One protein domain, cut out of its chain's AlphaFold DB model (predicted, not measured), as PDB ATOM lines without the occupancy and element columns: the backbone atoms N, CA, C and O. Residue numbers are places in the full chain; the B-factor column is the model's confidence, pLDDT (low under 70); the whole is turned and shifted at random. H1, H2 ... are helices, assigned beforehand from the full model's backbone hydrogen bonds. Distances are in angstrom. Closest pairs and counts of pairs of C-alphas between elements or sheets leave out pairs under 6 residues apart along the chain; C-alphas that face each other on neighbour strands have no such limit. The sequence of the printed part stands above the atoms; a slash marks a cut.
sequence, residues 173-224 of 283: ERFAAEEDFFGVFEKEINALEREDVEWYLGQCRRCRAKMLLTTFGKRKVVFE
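AT A GLANCE: This is residues 173 to 224 of the 283 residues of an uncharacterized protein of Venustampulla echinocandica (UniProt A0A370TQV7). Four helices make an open frame. H1 and H3 form the two legs of a U, the short H2 sits at its turn, and the long H4 crosses the open end near the last residues of H3 and the first half of H1, then runs on as an arm whose residues 217 to 223 stick out. The printed part has 52 residues with four named helices, in the order H1, H2, H3, H4, and no named strand; the class is all helix. The whole is compact, with a radius of gyration of the C-alphas of 11.3 A, and the C-alphas span 32 by 24 by 17 A.

IN THESE COORDINATES: After residues 173 to 175, H1 covers residues 176 to 184, from C-alpha 176 at (25.392, -10.658, 36.902), and is 12.6 A long from first to last C-alpha. H2, residues 186 to 190, is 6.0 A long. H3, residues 194 to 201, is 10.6 A long and begins with C-alpha 194 at (42.368, -8.118, 21.982). H4, residues 205 to 223, is the longest helix at 26.8 A and ends with C-alpha 223 at (44.777, -22.430, 45.444).

HOW THE PARTS SIT: No two of the helices touch. H1 and H2 are close but not clearly touching; their closest C-alphas, those of Phe 182 and Ile 189, are 7.2 A apart. H2 and H3 are apart, but only just, with their closest C-alphas at 8.1 A. H3 and H4 are close but not clearly touching, with the closest C-alphas, those of Tyr 200 and Arg 208, 7.1 A apart; they run opposite ways at a steep tilt of 66 degrees. H1 and H4 are also close but not clearly touching, the closest C-alphas being those of Glu 178 and Ala 209 at 7.4 A. They run the same way at a steep tilt of 43 degrees. H1 and H3 are apart, and H2 and H4 are apart. In H1, H2 and H3 every O i to N i+4 pair is within hydrogen-bond range; in H4, 13 of 15 are.

THE WHOLE: The C-alphas of Glu 173 and Glu 224 are the two farthest apart, at 32.6 A. The printed part has no cut, and the links H1 to H2, H2 to H3 and H3 to H4 are tight. Residues 183 to 188, 191 to 196 and 217 to 224 stand free; without them the body has 32 residues, spanning 21 by 19 by 18 A. The mean pLDDT of the printed part of this model is 78.5, and residues 216 to 224 are under 70.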
ATOM      1  N   GLU A 173      24.415 -10.550  25.556       89.75
ATOM      2  CA  GLU A 173      24.495  -9.617  26.676       89.75
ATOM      3  C   GLU A 173      25.116 -10.268  27.921       89.75
ATOM      4  O   GLU A 173      24.906 -11.461  28.200       89.75
ATOM      5  N   ARG A 174      25.839  -9.460  28.698       89.56
ATOM      6  CA  ARG A 174      26.418  -9.879  29.975       89.56
ATOM      7  C   ARG A 174      25.349 -10.248  31.006       89.56
ATOM      8  O   ARG A 174      24.167  -9.944  30.843       89.56
ATOM      9  N   PHE A 175      25.758 -10.973  32.041       87.81
ATOM     10  CA  PHE A 175      24.905 -11.383  33.159       87.81
ATOM     11  C   PHE A 175      25.614 -11.144  34.494       87.81
ATOM     12  O   PHE A 175      26.831 -11.030  34.525       87.81
ATOM     13  N   ALA A 176      24.867 -11.092  35.600       88.06
ATOM     14  CA  ALA A 176      25.392 -10.658  36.902       88.06
ATOM     15  C   ALA A 176      26.687 -11.378  37.327       88.06
ATOM     16  O   ALA A 176      27.684 -10.728  37.609       88.06
ATOM     17  N   ALA A 177      26.717 -12.712  37.259       82.19
ATOM     18  CA  ALA A 177      27.910 -13.476  37.629       82.19
ATOM     19  C   ALA A 177      29.102 -13.281  36.668       82.19
ATOM     20  O   ALA A 177      30.244 -13.534  37.045       82.19
ATOM     21  N   GLU A 178      28.853 -12.855  35.426       86.12
ATOM     22  CA  GLU A 178      29.911 -12.410  34.518       86.12
ATOM     23  C   GLU A 178      30.457 -11.062  34.995       86.12
ATOM     24  O   GLU A 178      31.657 -10.949  35.182       86.12
ATOM     25  N   GLU A 179      29.614 -10.078  35.310       89.81
ATOM     26  CA  GLU A 179      30.091  -8.785  35.834       89.81
ATOM     27  C   GLU A 179      30.888  -8.938  37.137       89.81
ATOM     28  O   GLU A 179      31.965  -8.355  37.265       89.81
ATOM     29  N   ASP A 180      30.429  -9.791  38.058       85.44
ATOM     30  CA  ASP A 180      31.158 -10.099  39.293       85.44
ATOM     31  C   ASP A 180      32.554 -10.677  38.990       85.44
ATOM     32  O   ASP A 180      33.543 -10.308  39.625       85.44
ATOM     33  N   PHE A 181      32.664 -11.555  37.984       84.56
ATOM     34  CA  PHE A 181      33.952 -12.097  37.543       84.56
ATOM     35  C   PHE A 181      34.861 -11.013  36.975       84.56
ATOM     36  O   PHE A 181      36.033 -10.937  37.346       84.56
ATOM     37  N   PHE A 182      34.328 -10.179  36.086       85.69
ATOM     38  CA  PHE A 182      35.104  -9.113  35.467       85.69
ATOM     39  C   PHE A 182      35.582  -8.088  36.503       85.69
ATOM     40  O   PHE A 182      36.700  -7.602  36.375       85.69
ATOM     41  N   GLY A 183      34.800  -7.826  37.554       87.69
ATOM     42  CA  GLY A 183      35.217  -6.975  38.670       87.69
ATOM     43  C   GLY A 183      36.340  -7.580  39.520       87.69
ATOM     44  O   GLY A 183      37.258  -6.870  39.921       87.69
ATOM     45  N   VAL A 184      36.311  -8.894  39.777       86.25
ATOM     46  CA  VAL A 184      37.355  -9.572  40.572       86.25
ATOM     47  C   VAL A 184      38.679  -9.690  39.810       86.25
ATOM     48  O   VAL A 184      39.739  -9.552  40.417       86.25
ATOM     49  N   PHE A 185      38.629  -9.937  38.499       84.12
ATOM     50  CA  PHE A 185      39.804 -10.208  37.656       84.12
ATOM     51  C   PHE A 185      40.075  -9.102  36.630       84.12
ATOM     52  O   PHE A 185      40.595  -9.359  35.544       84.12
ATOM     53  N   GLU A 186      39.699  -7.865  36.948       86.75
ATOM     54  CA  GLU A 186      39.774  -6.735  36.018       86.75
ATOM     55  C   GLU A 186      41.187  -6.553  35.442       86.75
ATOM     56  O   GLU A 186      41.356  -6.341  34.241       86.75
ATOM     57  N   LYS A 187      42.224  -6.685  36.278       85.19
ATOM     58  CA  LYS A 187      43.623  -6.513  35.858       85.19
ATOM     59  C   LYS A 187      44.074  -7.600  34.893       85.19
ATOM     60  O   LYS A 187      44.733  -7.294  33.906       85.19
ATOM     61  N   GLU A 188      43.734  -8.852  35.175       85.06
ATOM     62  CA  GLU A 188      44.068  -9.992  34.330       85.06
ATOM     63  C   GLU A 188      43.337  -9.920  32.994       85.06
ATOM     64  O   GLU A 188      43.932 -10.201  31.961       85.06
ATOM     65  N   ILE A 189      42.070  -9.508  33.008       83.19
ATOM     66  CA  ILE A 189      41.264  -9.355  31.798       83.19
ATOM     67  C   ILE A 189      41.789  -8.203  30.940       83.19
ATOM     68  O   ILE A 189      41.900  -8.356  29.729       83.19
ATOM     69  N   ASN A 190      42.176  -7.082  31.551       86.12
ATOM     70  CA  ASN A 190      42.788  -5.958  30.839       86.12
ATOM     71  C   ASN A 190      44.182  -6.284  30.276       86.12
ATOM     72  O   ASN A 190      44.676  -5.552  29.420       86.12
ATOM     73  N   ALA A 191      44.819  -7.354  30.757       87.94
ATOM     74  CA  ALA A 191      46.082  -7.858  30.232       87.94
ATOM     75  C   ALA A 191      45.905  -8.888  29.101       87.94
ATOM     76  O   ALA A 191      46.907  -9.296  28.514       87.94
ATOM     77  N   LEU A 192      44.673  -9.325  28.806       84.88
ATOM     78  CA  LEU A 192      44.404 -10.233  27.691       84.88
ATOM     79  C   LEU A 192      44.639  -9.539  26.350       84.88
ATOM     80  O   LEU A 192      44.415  -8.335  26.199       84.88
ATOM     81  N   GLU A 193      45.049 -10.329  25.361       90.69
ATOM     82  CA  GLU A 193      45.129  -9.861  23.985       90.69
ATOM     83  C   GLU A 193      43.723  -9.531  23.466       90.69
ATOM     84  O   GLU A 193      42.705 -10.078  23.908       90.69
ATOM     85  N   ARG A 194      43.647  -8.596  22.517       89.50
ATOM     86  CA  ARG A 194      42.368  -8.118  21.982       89.50
ATOM     87  C   ARG A 194      41.569  -9.262  21.359       89.50
ATOM     88  O   ARG A 194      40.349  -9.322  21.503       89.50
ATOM     89  N   GLU A 195      42.266 -10.166  20.695       89.69
ATOM     90  CA  GLU A 195      41.742 -11.342  20.022       89.69
ATOM     91  C   GLU A 195      41.048 -12.294  21.007       89.69
ATOM     92  O   GLU A 195      39.977 -12.817  20.699       89.69
ATOM     93  N   ASP A 196      41.592 -12.463  22.217       87.00
ATOM     94  CA  ASP A 196      40.991 -13.298  23.263       87.00
ATOM     95  C   ASP A 196      39.675 -12.701  23.769       87.00
ATOM     96  O   ASP A 196      38.681 -13.410  23.976       87.00
ATOM     97  N   VAL A 197      39.648 -11.376  23.936       87.50
ATOM     98  CA  VAL A 197      38.447 -10.644  24.350       87.50
ATOM     99  C   VAL A 197      37.376 -10.725  23.263       87.50
ATOM    100  O   VAL A 197      36.220 -11.037  23.557       87.50
ATOM    101  N   GLU A 198      37.743 -10.495  22.001       90.31
ATOM    102  CA  GLU A 198      36.829 -10.613  20.862       90.31
ATOM    103  C   GLU A 198      36.297 -12.045  20.718       90.31
ATOM    104  O   GLU A 198      35.089 -12.238  20.542       90.31
ATOM    105  N   TRP A 199      37.154 -13.059  20.876       91.31
ATOM    106  CA  TRP A 199      36.741 -14.460  20.865       91.31
ATOM    107  C   TRP A 199      35.753 -14.773  21.991       91.31
ATOM    108  O   TRP A 199      34.724 -15.407  21.735       91.31
ATOM    109  N   TYR A 200      36.010 -14.301  23.215       91.44
ATOM    110  CA  TYR A 200      35.113 -14.471  24.359       91.44
ATOM    111  C   TYR A 200      33.752 -13.805  24.118       91.44
ATOM    112  O   TYR A 200      32.708 -14.437  24.293       91.44
ATOM    113  N   LEU A 201      33.740 -12.556  23.647       91.25
ATOM    114  CA  LEU A 201      32.516 -11.820  23.303       91.25
ATOM    115  C   LEU A 201      31.802 -12.392  22.065       91.25
ATOM    116  O   LEU A 201      30.612 -12.142  21.854       91.25
ATOM    117  N   GLY A 202      32.503 -13.195  21.261       91.31
ATOM    118  CA  GLY A 202      31.966 -14.052  20.202       91.31
ATOM    119  C   GLY A 202      31.076 -15.193  20.699       91.31
ATOM    120  O   GLY A 202      30.338 -15.800  19.916       91.31
ATOM    121  N   GLN A 203      31.118 -15.492  21.998       91.62
ATOM    122  CA  GLN A 203      30.390 -16.600  22.596       91.62
ATOM    123  C   GLN A 203      29.073 -16.146  23.205       91.62
ATOM    124  O   GLN A 203      28.979 -15.086  23.814       91.62
ATOM    125  N   CYS A 204      28.042 -16.981  23.100       87.50
ATOM    126  CA  CYS A 204      26.776 -16.708  23.769       87.50
ATOM    127  C   CYS A 204      26.899 -16.846  25.292       87.50
ATOM    128  O   CYS A 204      27.718 -17.621  25.798       87.50
ATOM    129  N   ARG A 205      25.983 -16.205  26.020       88.31
ATOM    130  CA  ARG A 205      25.869 -16.213  27.485       88.31
ATOM    131  C   ARG A 205      26.028 -17.606  28.107       88.31
ATOM    132  O   ARG A 205      26.786 -17.780  29.053       88.31
ATOM    133  N   ARG A 206      25.375 -18.632  27.540       84.50
ATOM    134  CA  ARG A 206      25.486 -20.034  28.008       84.50
ATOM    135  C   ARG A 206      26.914 -20.583  27.891       84.50
ATOM    136  O   ARG A 206      27.376 -21.266  28.800       84.50
ATOM    137  N   CYS A 207      27.586 -20.333  26.769       82.56
ATOM    138  CA  CYS A 207      28.953 -20.803  26.543       82.56
ATOM    139  C   CYS A 207      29.935 -20.072  27.458       82.56
ATOM    140  O   CYS A 207      30.752 -20.725  28.101       82.56
ATOM    141  N   ARG A 208      29.785 -18.750  27.608       89.94
ATOM    142  CA  ARG A 208      30.600 -17.952  28.531       89.94
ATOM    143  C   ARG A 208      30.415 -18.387  29.978       89.94
ATOM    144  O   ARG A 208      31.403 -18.623  30.659       89.94
ATOM    145  N   ALA A 209      29.180 -18.626  30.421       82.56
ATOM    146  CA  ALA A 209      28.912 -19.187  31.746       82.56
ATOM    147  C   ALA A 209      29.617 -20.535  31.961       82.56
ATOM    148  O   ALA A 209      30.253 -20.737  32.992       82.56
ATOM    149  N   LYS A 210      29.575 -21.442  30.974       79.94
ATOM    150  CA  LYS A 210      30.295 -22.724  31.041       79.94
ATOM    151  C   LYS A 210      31.807 -22.520  31.163       79.94
ATOM    152  O   LYS A 210      32.446 -23.207  31.960       79.94
ATOM    153  N   MET A 211      32.376 -21.595  30.393       83.25
ATOM    154  CA  MET A 211      33.799 -21.266  30.470       83.25
ATOM    155  C   MET A 211      34.165 -20.722  31.844       83.25
ATOM    156  O   MET A 211      35.082 -21.250  32.459       83.25
ATOM    157  N   LEU A 212      33.408 -19.745  32.356       80.56
ATOM    158  CA  LEU A 212      33.611 -19.198  33.696       80.56
ATOM    159  C   LEU A 212      33.573 -20.319  34.736       80.56
ATOM    160  O   LEU A 212      34.543 -20.496  35.459       80.56
ATOM    161  N   LEU A 213      32.532 -21.154  34.748       74.44
ATOM    162  CA  LEU A 213      32.427 -22.280  35.681       74.44
ATOM    163  C   LEU A 213      33.603 -23.260  35.572       74.44
ATOM    164  O   LEU A 213      34.081 -23.752  36.589       74.44
ATOM    165  N   THR A 214      34.101 -23.525  34.363       71.81
ATOM    166  CA  THR A 214      35.253 -24.419  34.157       71.81
ATOM    167  C   THR A 214      36.549 -23.779  34.659       71.81
ATOM    168  O   THR A 214      37.343 -24.433  35.330       71.81
ATOM    169  N   THR A 215      36.757 -22.492  34.377       70.44
ATOM    170  CA  THR A 215      37.929 -21.727  34.820       70.44
ATOM    171  C   THR A 215      37.926 -21.529  36.334       70.44
ATOM    172  O   THR A 215      38.965 -21.683  36.968       70.44
ATOM    173  N   PHE A 216      36.768 -21.261  36.938       61.38
ATOM    174  CA  PHE A 216      36.599 -21.105  38.383       61.38
ATOM    175  C   PHE A 216      36.661 -22.423  39.137       61.38
ATOM    176  O   PHE A 216      37.325 -22.494  40.169       61.38
ATOM    177  N   GLY A 217      36.006 -23.464  38.618       53.88
ATOM    178  CA  GLY A 217      36.087 -24.807  39.179       53.88
ATOM    179  C   GLY A 217      37.533 -25.282  39.239       53.88
ATOM    180  O   GLY A 217      37.942 -25.853  40.238       53.88
ATOM    181  N   LYS A 218      38.343 -24.951  38.224       47.41
ATOM    182  CA  LYS A 218      39.775 -25.272  38.200       47.41
ATOM    183  C   LYS A 218      40.644 -24.302  39.011       47.41
ATOM    184  O   LYS A 218      41.579 -24.756  39.651       47.41
ATOM    185  N   ARG A 219      40.364 -22.990  39.041       43.84
ATOM    186  CA  ARG A 219      41.168 -22.022  39.823       43.84
ATOM    187  C   ARG A 219      40.947 -22.120  41.333       43.84
ATOM    188  O   ARG A 219      41.913 -21.933  42.061       43.84
ATOM    189  N   LYS A 220      39.744 -22.464  41.817       40.31
ATOM    190  CA  LYS A 220      39.548 -22.794  43.244       40.31
ATOM    191  C   LYS A 220      40.368 -24.023  43.657       40.31
ATOM    192  O   LYS A 220      40.990 -23.998  44.705       40.31
ATOM    193  N   VAL A 221      40.454 -25.027  42.781       38.28
ATOM    194  CA  VAL A 221      41.220 -26.273  42.996       38.28
ATOM    195  C   VAL A 221      42.746 -26.068  42.948       38.28
ATOM    196  O   VAL A 221      43.486 -26.906  43.439       38.28
ATOM    197  N   VAL A 222      43.244 -24.963  42.382       34.66
ATOM    198  CA  VAL A 222      44.694 -24.680  42.288       34.66
ATOM    199  C   VAL A 222      45.230 -23.883  43.490       34.66
ATOM    200  O   VAL A 222      46.427 -23.941  43.761       34.66
ATOM    201  N   PHE A 223      44.378 -23.163  44.229       33.56
ATOM    202  CA  PHE A 223      44.777 -22.430  45.444       33.56
ATOM    203  C   PHE A 223      44.553 -23.207  46.749       33.56
ATOM    204  O   PHE A 223      45.070 -22.801  47.788       33.56
ATOM    205  N   GLU A 224      43.824 -24.319  46.705       35.31
ATOM    206  CA  GLU A 224      43.701 -25.259  47.816       35.31
ATOM    207  C   GLU A 224      44.616 -26.451  47.520       35.31
ATOM    208  O   GLU A 224      44.507 -27.107  46.487       35.31
TER     209      GLU A 224